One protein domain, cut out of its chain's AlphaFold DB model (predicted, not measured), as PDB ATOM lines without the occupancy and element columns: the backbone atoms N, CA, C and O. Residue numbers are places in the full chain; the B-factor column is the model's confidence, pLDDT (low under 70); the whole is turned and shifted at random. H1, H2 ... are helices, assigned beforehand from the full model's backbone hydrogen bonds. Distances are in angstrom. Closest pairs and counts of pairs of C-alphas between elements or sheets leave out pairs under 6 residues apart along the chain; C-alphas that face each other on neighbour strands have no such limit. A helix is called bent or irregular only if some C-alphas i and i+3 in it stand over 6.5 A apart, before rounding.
ATOM      1  N   ARG A   2     -16.419  57.697 -29.273       69.69
ATOM      2  CA  ARG A   2     -16.226  58.597 -30.442       69.69
ATOM      3  C   ARG A   2     -15.629  59.962 -30.057       69.69
ATOM      4  O   ARG A   2     -14.718  60.418 -30.730       69.69
ATOM      5  N   PHE A   3     -16.087  60.552 -28.951       81.19
ATOM      6  CA  PHE A   3     -15.544  61.809 -28.416       81.19
ATOM      7  C   PHE A   3     -14.078  61.687 -27.982       81.19
ATOM      8  O   PHE A   3     -13.252  62.477 -28.413       81.19
ATOM      9  N   THR A   4     -13.727  60.616 -27.270       84.69
ATOM     10  CA  THR A   4     -12.349  60.329 -26.843       84.69
ATOM     11  C   THR A   4     -11.363  60.251 -28.009       84.69
ATOM     12  O   THR A   4     -10.250  60.754 -27.919       84.69
ATOM     13  N   LEU A   5     -11.761  59.646 -29.134       86.75
ATOM     14  CA  LEU A   5     -10.913  59.594 -30.332       86.75
ATOM     15  C   LEU A   5     -10.648  60.990 -30.910       86.75
ATOM     16  O   LEU A   5      -9.541  61.259 -31.371       86.75
ATOM     17  N   ILE A   6     -11.648  61.876 -30.868       90.62
ATOM     18  CA  ILE A   6     -11.506  63.269 -31.303       90.62
ATOM     19  C   ILE A   6     -10.569  64.019 -30.350       90.62
ATOM     20  O   ILE A   6      -9.668  64.706 -30.815       90.62
ATOM     21  N   GLU A   7     -10.724  63.850 -29.038       88.94
ATOM     22  CA  GLU A   7      -9.866  64.483 -28.026       88.94
ATOM     23  C   GLU A   7      -8.401  64.056 -28.157       88.94
ATOM     24  O   GLU A   7      -7.511  64.905 -28.120       88.94
ATOM     25  N   ILE A   8      -8.146  62.762 -28.387       91.44
ATOM     26  CA  ILE A   8      -6.800  62.245 -28.675       91.44
ATOM     27  C   ILE A   8      -6.240  62.924 -29.926       91.44
ATOM     28  O   ILE A   8      -5.110  63.407 -29.908       91.44
ATOM     29  N   LEU A   9      -7.024  62.997 -31.006       91.44
ATOM     30  CA  LEU A   9      -6.586  63.630 -32.250       91.44
ATOM     31  C   LEU A   9      -6.268  65.116 -32.046       91.44
ATOM     32  O   LEU A   9      -5.241  65.583 -32.527       91.44
ATOM     33  N   VAL A  10      -7.088  65.840 -31.281       92.75
ATOM     34  CA  VAL A  10      -6.835  67.241 -30.916       92.75
ATOM     35  C   VAL A  10      -5.530  67.373 -30.128       92.75
ATOM     36  O   VAL A  10      -4.695  68.209 -30.469       92.75
ATOM     37  N   CYS A  11      -5.305  66.521 -29.125       92.56
ATOM     38  CA  CYS A  11      -4.087  66.541 -28.316       92.56
ATOM     39  C   CYS A  11      -2.830  66.243 -29.152       92.56
ATOM     40  O   CYS A  11      -1.814  66.924 -29.013       92.56
ATOM     41  N   LEU A  12      -2.906  65.274 -30.071       93.06
ATOM     42  CA  LEU A  12      -1.814  64.954 -30.993       93.06
ATOM     43  C   LEU A  12      -1.533  66.096 -31.974       93.06
ATOM     44  O   LEU A  12      -0.370  66.414 -32.207       93.06
ATOM     45  N   VAL A  13      -2.567  66.742 -32.521       94.06
ATOM     46  CA  VAL A  13      -2.399  67.908 -33.402       94.06
ATOM     47  C   VAL A  13      -1.700  69.050 -32.664       94.06
ATOM     48  O   VAL A  13      -0.780  69.647 -33.218       94.06
ATOM     49  N   ILE A  14      -2.069  69.317 -31.407       92.12
ATOM     50  CA  ILE A  14      -1.397  70.329 -30.577       92.12
ATOM     51  C   ILE A  14       0.094  69.998 -30.414       92.12
ATOM     52  O   ILE A  14       0.934  70.871 -30.631       92.12
ATOM     53  N   LEU A  15       0.440  68.744 -30.095       92.38
ATOM     54  CA  LEU A  15       1.840  68.315 -29.981       92.38
ATOM     55  C   LEU A  15       2.608  68.438 -31.302       92.38
ATOM     56  O   LEU A  15       3.740  68.913 -31.303       92.38
ATOM     57  N   ILE A  16       1.995  68.062 -32.429       92.56
ATOM     58  CA  ILE A  16       2.607  68.199 -33.758       92.56
ATOM     59  C   ILE A  16       2.914  69.668 -34.057       92.56
ATOM     60  O   ILE A  16       4.009  69.970 -34.522       92.56
ATOM     61  N   ILE A  17       1.981  70.582 -33.771       90.00
ATOM     62  CA  ILE A  17       2.190  72.022 -33.968       90.00
ATOM     63  C   ILE A  17       3.350  72.514 -33.099       90.00
ATOM     64  O   ILE A  17       4.220  73.223 -33.600       90.00
ATOM     65  N   ILE A  18       3.395  72.113 -31.826       89.81
ATOM     66  CA  ILE A  18       4.479  72.471 -30.903       89.81
ATOM     67  C   ILE A  18       5.836  72.016 -31.450       89.81
ATOM     68  O   ILE A  18       6.746  72.832 -31.590       89.81
ATOM     69  N   TYR A  19       5.958  70.743 -31.823       90.56
ATOM     70  CA  TYR A  19       7.216  70.193 -32.331       90.56
ATOM     71  C   TYR A  19       7.603  70.752 -33.691       90.56
ATOM     72  O   TYR A  19       8.788  70.906 -33.975       90.56
ATOM     73  N   TRP A  20       6.626  71.098 -34.527       89.69
ATOM     74  CA  TRP A  20       6.891  71.783 -35.782       89.69
ATOM     75  C   TRP A  20       7.469  73.181 -35.541       89.69
ATOM     76  O   TRP A  20       8.484  73.518 -36.145       89.69
ATOM     77  N   ILE A  21       6.896  73.963 -34.616       86.94
ATOM     78  CA  ILE A  21       7.437  75.280 -34.240       86.94
ATOM     79  C   ILE A  21       8.870  75.134 -33.716       86.94
ATOM     80  O   ILE A  21       9.762  75.822 -34.211       86.94
ATOM     81  N   GLU A  22       9.119  74.204 -32.790       85.06
ATOM     82  CA  GLU A  22      10.469  73.929 -32.273       85.06
ATOM     83  C   GLU A  22      11.454  73.548 -33.392       85.06
ATOM     84  O   GLU A  22      12.577  74.049 -33.428       85.06
ATOM     85  N   ALA A  23      11.030  72.715 -34.349       87.19
ATOM     86  CA  ALA A  23      11.873  72.251 -35.449       87.19
ATOM     87  C   ALA A  23      12.214  73.341 -36.478       87.19
ATOM     88  O   ALA A  23      13.246  73.245 -37.142       87.19
ATOM     89  N   THR A  24      11.384  74.381 -36.623       86.50
ATOM     90  CA  THR A  24      11.685  75.504 -37.534       86.50
ATOM     91  C   THR A  24      12.844  76.377 -37.054       86.50
ATOM     92  O   THR A  24      13.393  77.138 -37.849       86.50
ATOM     93  N   GLY A  25      13.222  76.290 -35.771       77.38
ATOM     94  CA  GLY A  25      14.305  77.082 -35.181       77.38
ATOM     95  C   GLY A  25      14.022  78.588 -35.098       77.38
ATOM     96  O   GLY A  25      14.903  79.352 -34.712       77.38
ATOM     97  N   ILE A  26      12.813  79.028 -35.454       81.50
ATOM     98  CA  ILE A  26      12.380  80.419 -35.314       81.50
ATOM     99  C   ILE A  26      12.064  80.649 -33.840       81.50
ATOM    100  O   ILE A  26      11.167  80.006 -33.303       81.50
ATOM    101  N   GLU A  27      12.770  81.581 -33.197       82.62
ATOM    102  CA  GLU A  27      12.497  81.944 -31.807       82.62
ATOM    103  C   GLU A  27      11.086  82.546 -31.685       82.62
ATOM    104  O   GLU A  27      10.827  83.642 -32.200       82.62
ATOM    105  N   PRO A  28      10.141  81.858 -31.021       82.94
ATOM    106  CA  PRO A  28       8.808  82.396 -30.845       82.94
ATOM    107  C   PRO A  28       8.843  83.549 -29.836       82.94
ATOM    108  O   PRO A  28       9.673  83.595 -28.927       82.94
ATOM    109  N   ALA A  29       7.882  84.470 -29.942       88.69
ATOM    110  CA  ALA A  29       7.709  85.506 -28.928       88.69
ATOM    111  C   ALA A  29       7.575  84.874 -27.530       88.69
ATOM    112  O   ALA A  29       6.910  83.850 -27.366       88.69
ATOM    113  N   LYS A  30       8.157  85.504 -26.500       86.81
ATOM    114  CA  LYS A  30       8.215  84.960 -25.127       86.81
ATOM    115  C   LYS A  30       6.885  84.373 -24.600       86.81
ATOM    116  O   LYS A  30       6.933  83.296 -24.010       86.81
ATOM    117  N   PRO A  31       5.706  85.000 -24.803       88.69
ATOM    118  CA  PRO A  31       4.436  84.409 -24.370       88.69
ATOM    119  C   PRO A  31       4.124  83.075 -25.060       88.69
ATOM    120  O   PRO A  31       3.653  82.144 -24.418       88.69
ATOM    121  N   VAL A  32       4.431  82.965 -26.353       85.94
ATOM    122  CA  VAL A  32       4.227  81.751 -27.152       85.94
ATOM    123  C   VAL A  32       5.197  80.655 -26.713       85.94
ATOM    124  O   VAL A  32       4.778  79.518 -26.523       85.94
ATOM    125  N   ALA A  33       6.463  81.010 -26.458       86.06
ATOM    126  CA  ALA A  33       7.457  80.084 -25.916       86.06
ATOM    127  C   ALA A  33       6.998  79.462 -24.586       86.06
ATOM    128  O   ALA A  33       7.097  78.254 -24.393       86.06
ATOM    129  N   LEU A  34       6.445  80.276 -23.679       88.06
ATOM    130  CA  LEU A  34       5.922  79.788 -22.401       88.06
ATOM    131  C   LEU A  34       4.759  78.813 -22.592       88.06
ATOM    132  O   LEU A  34       4.750  77.767 -21.952       88.06
ATOM    133  N   VAL A  35       3.805  79.125 -23.476       89.00
ATOM    134  CA  VAL A  35       2.682  78.222 -23.777       89.00
ATOM    135  C   VAL A  35       3.193  76.883 -24.299       89.00
ATOM    136  O   VAL A  35       2.794  75.847 -23.778       89.00
ATOM    137  N   ILE A  36       4.125  76.901 -25.255       88.62
ATOM    138  CA  ILE A  36       4.748  75.692 -25.807       88.62
ATOM    139  C   ILE A  36       5.359  74.836 -24.692       88.62
ATOM    140  O   ILE A  36       5.021  73.658 -24.558       88.62
ATOM    141  N   VAL A  37       6.200  75.444 -23.852       89.75
ATOM    142  CA  VAL A  37       6.883  74.748 -22.756       89.75
ATOM    143  C   VAL A  37       5.873  74.170 -21.763       89.75
ATOM    144  O   VAL A  37       5.959  72.992 -21.422       89.75
ATOM    145  N   TYR A  38       4.882  74.948 -21.321       93.56
ATOM    146  CA  TYR A  38       3.882  74.459 -20.372       93.56
ATOM    147  C   TYR A  38       3.023  73.340 -20.952       93.56
ATOM    148  O   TYR A  38       2.787  72.349 -20.265       93.56
ATOM    149  N   THR A  39       2.584  73.458 -22.204       93.25
ATOM    150  CA  THR A  39       1.802  72.407 -22.860       93.25
ATOM    151  C   THR A  39       2.621  71.130 -23.022       93.25
ATOM    152  O   THR A  39       2.110  70.043 -22.745       93.25
ATOM    153  N   HIS A  40       3.900  71.238 -23.387       94.19
ATOM    154  CA  HIS A  40       4.801  70.092 -23.445       94.19
ATOM    155  C   HIS A  40       4.905  69.389 -22.087       94.19
ATOM    156  O   HIS A  40       4.657  68.188 -21.994       94.19
ATOM    157  N   TRP A  41       5.227  70.129 -21.019       94.94
ATOM    158  CA  TRP A  41       5.364  69.563 -19.673       94.94
ATOM    159  C   TRP A  41       4.051  69.007 -19.122       94.94
ATOM    160  O   TRP A  41       4.059  68.000 -18.413       94.94
ATOM    161  N   PHE A  42       2.923  69.619 -19.476       95.38
ATOM    162  CA  PHE A  42       1.598  69.113 -19.143       95.38
ATOM    163  C   PHE A  42       1.386  67.718 -19.740       95.38
ATOM    164  O   PHE A  42       1.130  66.768 -18.998       95.38
ATOM    165  N   PHE A  43       1.592  67.552 -21.051       96.50
ATOM    166  CA  PHE A  43       1.502  66.239 -21.694       96.50
ATOM    167  C   PHE A  43       2.566  65.265 -21.187       96.50
ATOM    168  O   PHE A  43       2.267  64.092 -20.980       96.50
ATOM    169  N   PHE A  44       3.788  65.730 -20.922       96.06
ATOM    170  CA  PHE A  44       4.842  64.914 -20.324       96.06
ATOM    171  C   PHE A  44       4.392  64.303 -18.986       96.06
ATOM    172  O   PHE A  44       4.581  63.108 -18.755       96.06
ATOM    173  N   GLY A  45       3.735  65.094 -18.131       96.12
ATOM    174  CA  GLY A  45       3.185  64.633 -16.855       96.12
ATOM    175  C   GLY A  45       2.146  63.523 -17.015       96.12
ATOM    176  O   GLY A  45       2.236  62.496 -16.342       96.12
ATOM    177  N   PHE A  46       1.210  63.664 -17.959       96.56
ATOM    178  CA  PHE A  46       0.272  62.582 -18.292       96.56
ATOM    179  C   PHE A  46       0.967  61.377 -18.932       96.56
ATOM    180  O   PHE A  46       0.531  60.245 -18.743       96.56
ATOM    181  N   GLY A  47       2.074  61.590 -19.642       96.88
ATOM    182  CA  GLY A  47       2.931  60.518 -20.140       96.88
ATOM    183  C   GLY A  47       3.504  59.672 -19.008       96.88
ATOM    184  O   GLY A  47       3.442  58.445 -19.063       96.88
ATOM    185  N   LEU A  48       3.998  60.313 -17.945       96.62
ATOM    186  CA  LEU A  48       4.435  59.609 -16.738       96.62
ATOM    187  C   LEU A  48       3.281  58.820 -16.113       96.62
ATOM    188  O   LEU A  48       3.451  57.646 -15.788       96.62
ATOM    189  N   MET A  49       2.092  59.421 -16.004       97.00
ATOM    190  CA  MET A  49       0.905  58.713 -15.511       97.00
ATOM    191  C   MET A  49       0.582  57.480 -16.364       97.00
ATOM    192  O   MET A  49       0.320  56.416 -15.811       97.00
ATOM    193  N   ALA A  50       0.687  57.572 -17.692       95.75
ATOM    194  CA  ALA A  50       0.479  56.440 -18.594       95.75
ATOM    195  C   ALA A  50       1.420  55.266 -18.284       95.75
ATOM    196  O   ALA A  50       0.988  54.113 -18.243       95.75
ATOM    197  N   VAL A  51       2.695  55.562 -18.017       95.38
ATOM    198  CA  VAL A  51       3.710  54.560 -17.655       95.38
ATOM    199  C   VAL A  51       3.440  53.950 -16.280       95.38
ATOM    200  O   VAL A  51       3.621  52.747 -16.096       95.38
ATOM    201  N   GLY A  52       3.008  54.753 -15.307       95.81
ATOM    202  CA  GLY A  52       2.750  54.290 -13.943       95.81
ATOM    203  C   GLY A  52       1.346  53.738 -13.693       95.81
ATOM    204  O   GLY A  52       1.089  53.192 -12.619       95.81
ATOM    205  N   LEU A  53       0.435  53.822 -14.661       94.50
ATOM    206  CA  LEU A  53      -0.924  53.302 -14.526       94.50
ATOM    207  C   LEU A  53      -0.967  51.779 -14.277       94.50
ATOM    208  O   LEU A  53      -1.708  51.361 -13.387       94.50
ATOM    209  N   PRO A  54      -0.201  50.920 -14.988       93.81
ATOM    210  CA  PRO A  54      -0.232  49.479 -14.744       93.81
ATOM    211  C   PRO A  54       0.069  49.072 -13.288       93.81
ATOM    212  O   PRO A  54      -0.742  48.340 -12.715       93.81
ATOM    213  N   PRO A  55       1.156  49.534 -12.635       94.25
ATOM    214  CA  PRO A  55       1.372  49.222 -11.223       94.25
ATOM    215  C   PRO A  55       0.330  49.878 -10.307       94.25
ATOM    216  O   PRO A  55      -0.126  49.219  -9.372       94.25
ATOM    217  N   ALA A  56      -0.126  51.105 -10.589       94.56
ATOM    218  CA  ALA A  56      -1.202  51.739  -9.818       94.56
ATOM    219  C   ALA A  56      -2.488  50.891  -9.822       94.56
ATOM    220  O   ALA A  56      -3.103  50.683  -8.774       94.56
ATOM    221  N   TYR A  57      -2.849  50.320 -10.974       92.50
ATOM    222  CA  TYR A  57      -3.985  49.411 -11.116       92.50
ATOM    223  C   TYR A  57      -3.828  48.131 -10.281       92.50
ATOM    224  O   TYR A  57      -4.775  47.686  -9.627       92.50
ATOM    225  N   VAL A  58      -2.630  47.540 -10.260       94.31
ATOM    226  CA  VAL A  58      -2.346  46.354  -9.436       94.31
ATOM    227  C   VAL A  58      -2.510  46.674  -7.948       94.31
ATOM    228  O   VAL A  58      -3.149  45.905  -7.225       94.31
ATOM    229  N   ILE A  59      -1.995  47.823  -7.500       94.19
ATOM    230  CA  ILE A  59      -2.147  48.284  -6.116       94.19
ATOM    231  C   ILE A  59      -3.616  48.545  -5.779       94.19
ATOM    232  O   ILE A  59      -4.071  48.085  -4.733       94.19
ATOM    233  N   LYS A  60      -4.385  49.188  -6.667       92.44
ATOM    234  CA  LYS A  60      -5.830  49.390  -6.473       92.44
ATOM    235  C   LYS A  60      -6.565  48.069  -6.285       92.44
ATOM    236  O   LYS A  60      -7.316  47.904  -5.329       92.44
ATOM    237  N   LYS A  61      -6.300  47.086  -7.145       91.50
ATOM    238  CA  LYS A  61      -6.933  45.765  -7.048       91.50
ATOM    239  C   LYS A  61      -6.598  45.059  -5.731       91.50
ATOM    240  O   LYS A  61      -7.451  44.379  -5.157       91.50
ATOM    241  N   LEU A  62      -5.363  45.205  -5.248       93.38
ATOM    242  CA  LEU A  62      -4.964  44.684  -3.943       93.38
ATOM    243  C   LEU A  62      -5.678  45.428  -2.807       93.38
ATOM    244  O   LEU A  62      -6.208  44.779  -1.908       93.38
ATOM    245  N   TYR A  63      -5.728  46.759  -2.879       92.31
ATOM    246  CA  TYR A  63      -6.443  47.609  -1.934       92.31
ATOM    247  C   TYR A  63      -7.914  47.199  -1.832       92.31
ATOM    248  O   TYR A  63      -8.365  46.870  -0.744       92.31
ATOM    249  N   ASP A  64      -8.635  47.085  -2.948       90.25
ATOM    250  CA  ASP A  64     -10.053  46.701  -2.951       90.25
ATOM    251  C   ASP A  64     -10.283  45.327  -2.313       90.25
ATOM    252  O   ASP A  64     -11.206  45.133  -1.516       90.25
ATOM    253  N   LYS A  65      -9.396  44.368  -2.606       91.56
ATOM    254  CA  LYS A  65      -9.441  43.034  -2.001       91.56
ATOM    255  C   LYS A  65      -9.240  43.090  -0.486       91.56
ATOM    256  O   LYS A  65      -9.917  42.355   0.231       91.56
ATOM    257  N   LEU A  66      -8.331  43.926   0.006       91.25
ATOM    258  CA  LEU A  66      -8.084  44.088   1.440       91.25
ATOM    259  C   LEU A  66      -9.247  44.810   2.123       91.25
ATOM    260  O   LEU A  66      -9.736  44.342   3.149       91.25
ATOM    261  N   THR A  67      -9.747  45.883   1.512       88.12
ATOM    262  CA  THR A  67     -10.863  46.680   2.029       88.12
ATOM    263  C   THR A  67     -12.135  45.840   2.150       88.12
ATOM    264  O   THR A  67     -12.842  45.954   3.146       88.12
ATOM    265  N   SER A  68     -12.387  44.906   1.222       86.12
ATOM    266  CA  SER A  68     -13.534  43.978   1.294       86.12
ATOM    267  C   SER A  68     -13.524  43.023   2.500       86.12
ATOM    268  O   SER A  68     -14.539  42.404   2.801       86.12
ATOM    269  N   ARG A  69     -12.381  42.888   3.186       92.12
ATOM    270  CA  ARG A  69     -12.195  42.008   4.352       92.12
ATOM    271  C   ARG A  69     -12.142  42.772   5.674       92.12
ATOM    272  O   ARG A  69     -11.810  42.180   6.700       92.12
ATOM    273  N   LEU A  70     -12.405  44.078   5.656       91.69
ATOM    274  CA  LEU A  70     -12.418  44.885   6.870       91.69
ATOM    275  C   LEU A  70     -13.583  44.488   7.793       91.69
ATOM    276  O   LEU A  70     -14.609  44.005   7.314       91.69
ATOM    277  N   PRO A  71     -13.457  44.719   9.113       94.62
ATOM    278  CA  PRO A  71     -14.546  44.485  10.055       94.62
ATOM    279  C   PRO A  71     -15.819  45.246   9.662       94.62
ATOM    280  O   PRO A  71     -15.742  46.403   9.240       94.62
ATOM    281  N   GLU A  72     -16.992  44.647   9.886       92.88
ATOM    282  CA  GLU A  72     -18.295  45.221   9.503       92.88
ATOM    283  C   GLU A  72     -18.495  46.653  10.009       92.88
ATOM    284  O   GLU A  72     -18.988  47.510   9.281       92.88
ATOM    285  N   LYS A  73     -18.038  46.950  11.232       94.00
ATOM    286  CA  LYS A  73     -18.119  48.299  11.805       94.00
ATOM    287  C   LYS A  73     -17.342  49.329  10.980       94.00
ATOM    288  O   LYS A  73     -17.818  50.445  10.814       94.00
ATOM    289  N   MET A  74     -16.161  48.980  10.462       91.69
ATOM    290  CA  MET A  74     -15.393  49.879   9.592       91.69
ATOM    291  C   MET A  74     -16.066  50.029   8.230       91.69
ATOM    292  O   MET A  74     -16.199  51.149   7.743       91.69
ATOM    293  N   LEU A  75     -16.539  48.923   7.648       91.38
ATOM    294  CA  LEU A  75     -17.274  48.947   6.381       91.38
ATOM    295  C   LEU A  75     -18.526  49.825   6.467       91.38
ATOM    296  O   LEU A  75     -18.790  50.594   5.547       91.38
ATOM    297  N   PHE A  76     -19.254  49.766   7.585       93.62
ATOM    298  CA  PHE A  76     -20.404  50.627   7.845       93.62
ATOM    299  C   PHE A  76     -20.028  52.111   7.768       93.62
ATOM    300  O   PHE A  76     -20.641  52.847   7.001       93.62
ATOM    301  N   TRP A  77     -18.989  52.548   8.487       93.56
ATOM    302  CA  TRP A  77     -18.563  53.955   8.469       93.56
ATOM    303  C   TRP A  77     -18.057  54.413   7.100       93.56
ATOM    304  O   TRP A  77     -18.332  55.540   6.694       93.56
ATOM    305  N   ILE A  78     -17.352  53.544   6.371       89.38
ATOM    306  CA  ILE A  78     -16.895  53.843   5.007       89.38
ATOM    307  C   ILE A  78     -18.098  54.031   4.078       89.38
ATOM    308  O   ILE A  78     -18.152  55.008   3.333       89.38
ATOM    309  N   ASN A  79     -19.075  53.126   4.138       91.25
ATOM    310  CA  ASN A  79     -20.280  53.201   3.315       91.25
ATOM    311  C   ASN A  79     -21.133  54.424   3.668       91.25
ATOM    312  O   ASN A  79     -21.623  55.102   2.769       91.25
ATOM    313  N   GLU A  80     -21.262  54.739   4.955       95.56
ATOM    314  CA  GLU A  80     -21.981  55.922   5.421       95.56
ATOM    315  C   GLU A  80     -21.299  57.209   4.939       95.56
ATOM    316  O   GLU A  80     -21.955  58.097   4.401       95.56
ATOM    317  N   SER A  81     -19.967  57.282   5.025       93.25
ATOM    318  CA  SER A  81     -19.198  58.412   4.501       93.25
ATOM    319  C   SER A  81     -19.354  58.564   2.984       93.25
ATOM    320  O   SER A  81     -19.585  59.674   2.508       93.25
ATOM    321  N   ARG A  82     -19.296  57.459   2.224       91.25
ATOM    322  CA  ARG A  82     -19.524  57.464   0.767       91.25
ATOM    323  C   ARG A  82     -20.942  57.897   0.399       91.25
ATOM    324  O   ARG A  82     -21.124  58.535  -0.630       91.25
ATOM    325  N   ARG A  83     -21.937  57.583   1.234       93.94
ATOM    326  CA  ARG A  83     -23.324  58.026   1.045       93.94
ATOM    327  C   ARG A  83     -23.494  59.522   1.306       93.94
ATOM    328  O   ARG A  83     -24.240  60.173   0.587       93.94
ATOM    329  N   LEU A  84     -22.834  60.047   2.339       95.69
ATOM    330  CA  LEU A  84     -22.937  61.456   2.726       95.69
ATOM    331  C   LEU A  84     -22.140  62.386   1.804       95.69
ATOM    332  O   LEU A  84     -22.556  63.522   1.590       95.69
ATOM    333  N   TYR A  85     -21.014  61.916   1.257       93.69
ATOM    334  CA  TYR A  85     -20.094  62.729   0.457       93.69
ATOM    335  C   TYR A  85     -19.669  62.034  -0.851       93.69
ATOM    336  O   TYR A  85     -18.471  61.838  -1.068       93.69
ATOM    337  N   PRO A  86     -20.614  61.642  -1.722       90.06
ATOM    338  CA  PRO A  86     -20.310  60.861  -2.923       90.06
ATOM    339  C   PRO A  86     -19.282  61.555  -3.826       90.06
ATOM    340  O   PRO A  86     -18.257  60.955  -4.139       90.06
ATOM    341  N   ASP A  87     -19.488  62.840  -4.124       90.75
ATOM    342  CA  ASP A  87     -18.627  63.612  -5.029       90.75
ATOM    343  C   ASP A  87     -17.192  63.754  -4.502       90.75
ATOM    344  O   ASP A  87     -16.226  63.705  -5.260       90.75
ATOM    345  N   TRP A  88     -17.026  63.895  -3.181       91.62
ATOM    346  CA  TRP A  88     -15.700  63.974  -2.565       91.62
ATOM    347  C   TRP A  88     -14.951  62.651  -2.665       91.62
ATOM    348  O   TRP A  88     -13.755  62.649  -2.950       91.62
ATOM    349  N   HIS A  89     -15.639  61.530  -2.430       90.50
ATOM    350  CA  HIS A  89     -15.034  60.208  -2.584       90.50
ATOM    351  C   HIS A  89     -14.675  59.936  -4.041       90.50
ATOM    352  O   HIS A  89     -13.583  59.443  -4.292       90.50
ATOM    353  N   GLU A  90     -15.537  60.310  -4.985       88.56
ATOM    354  CA  GLU A  90     -15.261  60.185  -6.416       88.56
ATOM    355  C   GLU A  90     -14.057  61.034  -6.838       88.56
ATOM    356  O   GLU A  90     -13.127  60.511  -7.449       88.56
ATOM    357  N   TYR A  91     -14.008  62.309  -6.442       90.06
ATOM    358  CA  TYR A  91     -12.894  63.203  -6.761       90.06
ATOM    359  C   TYR A  91     -11.568  62.724  -6.156       90.06
ATOM    360  O   TYR A  91     -10.535  62.741  -6.829       90.06
ATOM    361  N   ILE A  92     -11.582  62.275  -4.897       91.44
ATOM    362  CA  ILE A  92     -10.390  61.732  -4.234       91.44
ATOM    363  C   ILE A  92      -9.960  60.425  -4.900       91.44
ATOM    364  O   ILE A  92      -8.771  60.257  -5.168       91.44
ATOM    365  N   ASP A  93     -10.894  59.517  -5.192       90.75
ATOM    366  CA  ASP A  93     -10.587  58.254  -5.863       90.75
ATOM    367  C   ASP A  93     -10.022  58.525  -7.272       90.75
ATOM    368  O   ASP A  93      -9.000  57.945  -7.641       90.75
ATOM    369  N   TRP A  94     -10.594  59.461  -8.033       90.38
ATOM    370  CA  TRP A  94     -10.066  59.880  -9.333       90.38
ATOM    371  C   TRP A  94      -8.658  60.473  -9.208       90.38
ATOM    372  O   TRP A  94      -7.703  59.975  -9.813       90.38
ATOM    373  N   GLY A  95      -8.493  61.487  -8.356       91.25
ATOM    374  CA  GLY A  95      -7.224  62.182  -8.163       91.25
ATOM    375  C   GLY A  95      -6.118  61.262  -7.653       91.25
ATOM    376  O   GLY A  95      -4.975  61.369  -8.093       91.25
ATOM    377  N   PHE A  96      -6.444  60.318  -6.771       94.06
ATOM    378  CA  PHE A  96      -5.471  59.389  -6.215       94.06
ATOM    379  C   PHE A  96      -5.134  58.249  -7.184       94.06
ATOM    380  O   PHE A  96      -3.955  58.007  -7.454       94.06
ATOM    381  N   TRP A  97      -6.142  57.558  -7.728       93.94
ATOM    382  CA  TRP A  97      -5.942  56.327  -8.501       93.94
ATOM    383  C   TRP A  97      -5.603  56.556  -9.973       93.94
ATOM    384  O   TRP A  97      -4.896  55.729 -10.548       93.94
ATOM    385  N   LEU A  98      -6.075  57.648 -10.579       92.50
ATOM    386  CA  LEU A  98      -5.782  58.004 -11.974       92.50
ATOM    387  C   LEU A  98      -4.768  59.149 -12.108       92.50
ATOM    388  O   LEU A  98      -4.142  59.278 -13.160       92.50
ATOM    389  N   GLY A  99      -4.563  59.950 -11.062       92.88
ATOM    390  CA  GLY A  99      -3.600  61.052 -11.064       92.88
ATOM    391  C   GLY A  99      -2.314  60.725 -10.308       92.88
ATOM    392  O   GLY A  99      -1.292  60.365 -10.893       92.88
ATOM    393  N   PHE A 100      -2.365  60.873  -8.985       95.69
ATOM    394  CA  PHE A 100      -1.202  60.865  -8.101       95.69
ATOM    395  C   PHE A 100      -0.418  59.552  -8.143       95.69
ATOM    396  O   PHE A 100       0.795  59.566  -8.356       95.69
ATOM    397  N   LEU A 101      -1.090  58.413  -7.947       95.75
ATOM    398  CA  LEU A 101      -0.412  57.125  -7.845       95.75
ATOM    399  C   LEU A 101       0.243  56.708  -9.179       95.75
ATOM    400  O   LEU A 101       1.426  56.351  -9.157       95.75
ATOM    401  N   PRO A 102      -0.435  56.812 -10.344       96.81
ATOM    402  CA  PRO A 102       0.215  56.625 -11.639       96.81
ATOM    403  C   PRO A 102       1.385  57.583 -11.868       96.81
ATOM    404  O   PRO A 102       2.444  57.150 -12.310       96.81
ATOM    405  N   PHE A 103       1.249  58.868 -11.534       96.81
ATOM    406  CA  PHE A 103       2.337  59.835 -11.700       96.81
ATOM    407  C   PHE A 103       3.578  59.464 -10.874       96.81
ATOM    408  O   PHE A 103       4.703  59.471 -11.386       96.81
ATOM    409  N   ALA A 104       3.379  59.089  -9.606       96.69
ATOM    410  CA  ALA A 104       4.451  58.667  -8.712       96.69
ATOM    411  C   ALA A 104       5.163  57.414  -9.243       96.69
ATOM    412  O   ALA A 104       6.391  57.404  -9.358       96.69
ATOM    413  N   PHE A 105       4.410  56.382  -9.641       97.12
ATOM    414  CA  PHE A 105       5.002  55.175 -10.221       97.12
ATOM    415  C   PHE A 105       5.712  55.442 -11.545       97.12
ATOM    416  O   PHE A 105       6.806  54.926 -11.747       97.12
ATOM    417  N   GLY A 106       5.137  56.259 -12.427       96.12
ATOM    418  CA  GLY A 106       5.756  56.624 -13.698       96.12
ATOM    419  C   GLY A 106       7.095  57.321 -13.501       96.12
ATOM    420  O   GLY A 106       8.085  56.955 -14.130       96.12
ATOM    421  N   THR A 107       7.146  58.260 -12.556       94.25
ATOM    422  CA  THR A 107       8.377  58.960 -12.174       94.25
ATOM    423  C   THR A 107       9.429  57.979 -11.650       94.25
ATOM    424  O   THR A 107      10.573  58.000 -12.100       94.25
ATOM    425  N   ILE A 108       9.047  57.074 -10.744       94.75
ATOM    426  CA  ILE A 108       9.959  56.056 -10.203       94.75
ATOM    427  C   ILE A 108      10.463  55.131 -11.315       94.75
ATOM    428  O   ILE A 108      11.660  54.860 -11.390       94.75
ATOM    429  N   ILE A 109       9.586  54.661 -12.204       92.38
ATOM    430  CA  ILE A 109       9.971  53.773 -13.304       92.38
ATOM    431  C   ILE A 109      10.986  54.468 -14.212       92.38
ATOM    432  O   ILE A 109      12.078  53.941 -14.418       92.38
ATOM    433  N   ILE A 110      10.643  55.655 -14.713       91.00
ATOM    434  CA  ILE A 110      11.438  56.358 -15.721       91.00
ATOM    435  C   ILE A 110      12.767  56.859 -15.154       91.00
ATOM    436  O   ILE A 110      13.800  56.679 -15.797       91.00
ATOM    437  N   PHE A 111      12.769  57.462 -13.963       87.44
ATOM    438  CA  PHE A 111      13.956  58.146 -13.443       87.44
ATOM    439  C   PHE A 111      14.783  57.314 -12.463       87.44
ATOM    440  O   PHE A 111      15.973  57.576 -12.315       87.44
ATOM    441  N   VAL A 112      14.190  56.317 -11.802       87.06
ATOM    442  CA  VAL A 112      14.888  55.508 -10.790       87.06
ATOM    443  C   VAL A 112      15.160  54.102 -11.310       87.06
ATOM    444  O   VAL A 112      16.312  53.677 -11.350       87.06
ATOM    445  N   ILE A 113      14.128  53.374 -11.743       84.56
ATOM    446  CA  ILE A 113      14.265  51.956 -12.111       84.56
ATOM    447  C   ILE A 113      15.097  51.793 -13.380       84.56
ATOM    448  O   ILE A 113      16.030  50.994 -13.379       84.56
ATOM    449  N   LEU A 114      14.802  52.546 -14.445       85.06
ATOM    450  CA  LEU A 114      15.579  52.453 -15.687       85.06
ATOM    451  C   LEU A 114      17.052  52.813 -15.467       85.06
ATOM    452  O   LEU A 114      17.933  52.132 -15.993       85.06
ATOM    453  N   TYR A 115      17.309  53.825 -14.634       82.62
ATOM    454  CA  TYR A 115      18.660  54.232 -14.266       82.62
ATOM    455  C   TYR A 115      19.415  53.109 -13.539       82.62
ATOM    456  O   TYR A 115      20.503  52.725 -13.965       82.62
ATOM    457  N   ILE A 116      18.823  52.526 -12.490       86.00
ATOM    458  CA  ILE A 116      19.436  51.431 -11.718       86.00
ATOM    459  C   ILE A 116      19.618  50.170 -12.576       86.00
ATOM    460  O   ILE A 116      20.616  49.467 -12.436       86.00
ATOM    461  N   ALA A 117      18.683  49.887 -13.483       81.25
ATOM    462  CA  ALA A 117      18.745  48.740 -14.388       81.25
ATOM    463  C   ALA A 117      19.798  48.891 -15.505       81.25
ATOM    464  O   ALA A 117      19.954  47.980 -16.317       81.25
ATOM    465  N   GLY A 118      20.497  50.031 -15.584       79.69
ATOM    466  CA  GLY A 118      21.471  50.312 -16.640       79.69
ATOM    467  C   GLY A 118      20.839  50.485 -18.025       79.69
ATOM    468  O   GLY A 118      21.541  50.433 -19.035       79.69
ATOM    469  N   ILE A 119      19.518  50.685 -18.093       82.00
ATOM    470  CA  ILE A 119      18.795  50.888 -19.346       82.00
ATOM    471  C   ILE A 119      18.924  52.362 -19.729       82.00
ATOM    472  O   ILE A 119      18.170  53.220 -19.272       82.00
ATOM    473  N   ASN A 120      19.900  52.654 -20.586       77.12
ATOM    474  CA  ASN A 120      20.156  54.009 -21.055       77.12
ATOM    475  C   ASN A 120      19.272  54.344 -22.267       77.12
ATOM    476  O   ASN A 120      19.700  54.242 -23.417       77.12
ATOM    477  N   ILE A 121      18.018  54.716 -22.012       79.06
ATOM    478  CA  ILE A 121      17.177  55.341 -23.038       79.06
ATOM    479  C   ILE A 121      17.633  56.797 -23.164       79.06
ATOM    480  O   ILE A 121      17.628  57.508 -22.154       79.06
ATOM    481  N   PRO A 122      18.006  57.281 -24.364       84.38
ATOM    482  CA  PRO A 122      18.459  58.655 -24.503       84.38
ATOM    483  C   PRO A 122      17.370  59.612 -24.021       84.38
ATOM    484  O   PRO A 122      16.218  59.486 -24.442       84.38
ATOM    485  N   PHE A 123      17.736  60.587 -23.184       81.31
ATOM    486  CA  PHE A 123      16.785  61.521 -22.571       81.31
ATOM    487  C   PHE A 123      15.841  62.164 -23.596       81.31
ATOM    488  O   PHE A 123      14.652  62.274 -23.337       81.31
ATOM    489  N   MET A 124      16.336  62.476 -24.799       83.38
ATOM    490  CA  MET A 124      15.526  62.998 -25.907       83.38
ATOM    491  C   MET A 124      14.334  62.091 -26.260       83.38
ATOM    492  O   MET A 124      13.239  62.581 -26.501       83.38
ATOM    493  N   HIS A 125      14.500  60.767 -26.242       84.75
ATOM    494  CA  HIS A 125      13.403  59.841 -26.545       84.75
ATOM    495  C   HIS A 125      12.346  59.841 -25.439       84.75
ATOM    496  O   HIS A 125      11.158  59.755 -25.731       84.75
ATOM    497  N   ILE A 126      12.760  59.974 -24.177       86.06
ATOM    498  CA  ILE A 126      11.839  60.110 -23.041       86.06
ATOM    499  C   ILE A 126      11.111  61.457 -23.133       86.06
ATOM    500  O   ILE A 126       9.887  61.503 -23.041       86.06
ATOM    501  N   PHE A 127      11.863  62.532 -23.368       87.50
ATOM    502  CA  PHE A 127      11.376  63.907 -23.435       87.50
ATOM    503  C   PHE A 127      10.341  64.115 -24.546       87.50
ATOM    504  O   PHE A 127       9.292  64.689 -24.294       87.50
ATOM    505  N   TYR A 128      10.571  63.574 -25.745       88.88
ATOM    506  CA  TYR A 128       9.633  63.703 -26.868       88.88
ATOM    507  C   TYR A 128       8.617  62.554 -26.970       88.88
ATOM    508  O   TYR A 128       7.542  62.728 -27.542       88.88
ATOM    509  N   GLY A 129       8.912  61.381 -26.402       90.69
ATOM    510  CA  GLY A 129       8.021  60.220 -26.442       90.69
ATOM    511  C   GLY A 129       6.919  60.247 -25.380       90.69
ATOM    512  O   GLY A 129       5.772  59.905 -25.676       90.69
ATOM    513  N   LEU A 130       7.228  60.671 -24.148       93.81
ATOM    514  CA  LEU A 130       6.238  60.706 -23.064       93.81
ATOM    515  C   LEU A 130       5.058  61.647 -23.334       93.81
ATOM    516  O   LEU A 130       3.933  61.230 -23.067       93.81
ATOM    517  N   PRO A 131       5.235  62.856 -23.893       96.38
ATOM    518  CA  PRO A 131       4.103  63.717 -24.211       96.38
ATOM    519  C   PRO A 131       3.104  63.062 -25.166       96.38
ATOM    520  O   PRO A 131       1.900  63.211 -24.978       96.38
ATOM    521  N   ILE A 132       3.575  62.260 -26.130       94.62
ATOM    522  CA  ILE A 132       2.694  61.487 -27.016       94.62
ATOM    523  C   ILE A 132       1.866  60.502 -26.188       94.62
ATOM    524  O   ILE A 132       0.643  60.486 -26.307       94.62
ATOM    525  N   ALA A 133       2.498  59.728 -25.300       94.94
ATOM    526  CA  ALA A 133       1.776  58.841 -24.385       94.94
ATOM    527  C   ALA A 133       0.769  59.611 -23.508       94.94
ATOM    528  O   ALA A 133      -0.344  59.136 -23.285       94.94
ATOM    529  N   GLY A 134       1.119  60.825 -23.076       95.56
ATOM    530  CA  GLY A 134       0.236  61.715 -22.331       95.56
ATOM    531  C   GLY A 134      -0.975  62.198 -23.120       95.56
ATOM    532  O   GLY A 134      -2.074  62.232 -22.572       95.56
ATOM    533  N   ALA A 135      -0.815  62.496 -24.412       94.50
ATOM    534  CA  ALA A 135      -1.917  62.864 -25.303       94.50
ATOM    535  C   ALA A 135      -2.931  61.727 -25.502       94.50
ATOM    536  O   ALA A 135      -4.114  61.993 -25.699       94.50
ATOM    537  N   PHE A 136      -2.495  60.466 -25.410       93.69
ATOM    538  CA  PHE A 136      -3.411  59.323 -25.352       93.69
ATOM    539  C   PHE A 136      -4.028  59.158 -23.965       93.69
ATOM    540  O   PHE A 136      -5.229  58.919 -23.844       93.69
ATOM    541  N   TYR A 137      -3.212  59.255 -22.917       94.19
ATOM    542  CA  TYR A 137      -3.643  58.974 -21.555       94.19
ATOM    543  C   TYR A 137      -4.686  59.963 -21.048       94.19
ATOM    544  O   TYR A 137      -5.676  59.529 -20.470       94.19
ATOM    545  N   LEU A 138      -4.492  61.262 -21.283       92.56
ATOM    546  CA  LEU A 138      -5.364  62.312 -20.761       92.56
ATOM    547  C   LEU A 138      -6.845  62.066 -21.131       92.56
ATOM    548  O   LEU A 138      -7.632  61.864 -20.205       92.56
ATOM    549  N   PRO A 139      -7.233  61.945 -22.417       90.88
ATOM    550  CA  PRO A 139      -8.621  61.656 -22.784       90.88
ATOM    551  C   PRO A 139      -9.106  60.276 -22.333       90.88
ATOM    552  O   PRO A 139     -10.282  60.092 -22.040       90.88
ATOM    553  N   LEU A 140      -8.222  59.269 -22.298       89.06
ATOM    554  CA  LEU A 140      -8.598  57.919 -21.867       89.06
ATOM    555  C   LEU A 140      -8.911  57.868 -20.369       89.06
ATOM    556  O   LEU A 140      -9.843  57.172 -19.968       89.06
ATOM    557  N   SER A 141      -8.149  58.603 -19.560       86.25
ATOM    558  CA  SER A 141      -8.293  58.666 -18.104       86.25
ATOM    559  C   SER A 141      -9.621  59.281 -17.660       86.25
ATOM    560  O   SER A 141     -10.097  58.966 -16.578       86.25
ATOM    561  N   THR A 142     -10.254  60.079 -18.518       81.19
ATOM    562  CA  THR A 142     -11.552  60.729 -18.281       81.19
ATOM    563  C   THR A 142     -12.714  59.990 -18.947       81.19
ATOM    564  O   THR A 142     -13.773  60.566 -19.177       81.19
ATOM    565  N   THR A 143     -12.516  58.730 -19.351       83.25
ATOM    566  CA  THR A 143     -13.610  57.912 -19.887       83.25
ATOM    567  C   THR A 143     -14.269  57.080 -18.802       83.25
ATOM    568  O   THR A 143     -13.575  56.430 -18.018       83.25
ATOM    569  N   ASP A 144     -15.593  56.919 -18.905       80.25
ATOM    570  CA  ASP A 144     -16.362  55.973 -18.089       80.25
ATOM    571  C   ASP A 144     -15.743  54.570 -18.082       80.25
ATOM    572  O   ASP A 144     -15.849  53.833 -17.108       80.25
ATOM    573  N   PHE A 145     -15.108  54.156 -19.186       78.94
ATOM    574  CA  PHE A 145     -14.465  52.848 -19.266       78.94
ATOM    575  C   PHE A 145     -13.310  52.724 -18.268       78.94
ATOM    576  O   PHE A 145     -13.229  51.727 -17.548       78.94
ATOM    577  N   MET A 146     -12.420  53.717 -18.219       80.81
ATOM    578  CA  MET A 146     -11.293  53.711 -17.289       80.81
ATOM    579  C   MET A 146     -11.758  53.911 -15.853       80.81
ATOM    580  O   MET A 146     -11.292  53.198 -14.967       80.81
ATOM    581  N   GLU A 147     -12.736  54.783 -15.629       82.25
ATOM    582  CA  GLU A 147     -13.315  55.008 -14.305       82.25
ATOM    583  C   GLU A 147     -13.987  53.744 -13.755       82.25
ATOM    584  O   GLU A 147     -13.695  53.334 -12.629       82.25
ATOM    585  N   ARG A 148     -14.791  53.040 -14.567       82.00
ATOM    586  CA  ARG A 148     -15.369  51.732 -14.203       82.00
ATOM    587  C   ARG A 148     -14.292  50.684 -13.965       82.00
ATOM    588  O   ARG A 148     -14.381  49.910 -13.016       82.00
ATOM    589  N   LYS A 149     -13.251  50.646 -14.803       79.75
ATOM    590  CA  LYS A 149     -12.154  49.677 -14.661       79.75
ATOM    591  C   LYS A 149     -11.367  49.889 -13.367       79.75
ATOM    592  O   LYS A 149     -10.949  48.906 -12.758       79.75
ATOM    593  N   MET A 150     -11.189  51.139 -12.946       81.88
ATOM    594  CA  MET A 150     -10.571  51.506 -11.667       81.88
ATOM    595  C   MET A 150     -11.538  51.392 -10.475       81.88
ATOM    596  O   MET A 150     -11.108  51.509  -9.326       81.88
ATOM    597  N   GLY A 151     -12.824  51.134 -10.732       78.81
ATOM    598  CA  GLY A 151     -13.866  51.031  -9.713       78.81
ATOM    599  C   GLY A 151     -14.193  52.366  -9.041       78.81
ATOM    600  O   GLY A 151     -14.542  52.360  -7.864       78.81
TER     601      GLY A 151
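AT A GLANCE: This is residues 2 to 151 of the 154 residues of an uncharacterized protein of Candidatus Korarchaeum cryptofilum (UniProt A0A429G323). The long helix H2 bends in mid-domain; H5 and H4b cross its first arm, H2a, and H1 packs beside H5. H2b, H3 and H4a make an open loop at one end. The printed part has 150 residues, with six named helices, H1 to H6 in order along the chain, that hold 131 of them, and no named strand; its class is all helix, and the whole is loose, with a radius of gyration of the C-alphas of 19.0 A and spans of 64 by 39 by 28 A.

IN THESE COORDINATES: By hydrogen bonds H2, residues 30 to 67, and H4, residues 86 to 116, were each assigned as one helix, but both are bent: C-alphas 51 and 54 are 7.1 A apart, C-alphas 98 and 101 6.8 A. The arms are H2a, 30 to 51, 31.6 A; H2b, 54 to 67, 20.1 A; H4a, 86 to 98; H4b, 101 to 116. H1, 2 to 24, 33.4 A, begins at C-alpha (-16.226, 58.597, -30.442). H3 is 72 to 84, H5 123 to 141; H6, 144 to 150, ends at C-alpha (-10.571, 51.506, -11.667).

HOW THE PARTS SIT: H2a, with residues 40 to 50 alone, touches H5, about perpendicular at 74 degrees; closest C-alphas Gly 47 and Gly 134, 3.7 A. H1 touches H5 at a shallow tilt of 24 degrees, opposite ways; closest C-alphas Cys 11 and Ala 135, 5.2 A. Not every O i to N i+4 pair is within hydrogen-bond range in H4b, 10 of 12, and H5, 12 of 15.

THE WHOLE: The printed part has no cut and no long link; residue 2 alone is under pLDDT 70.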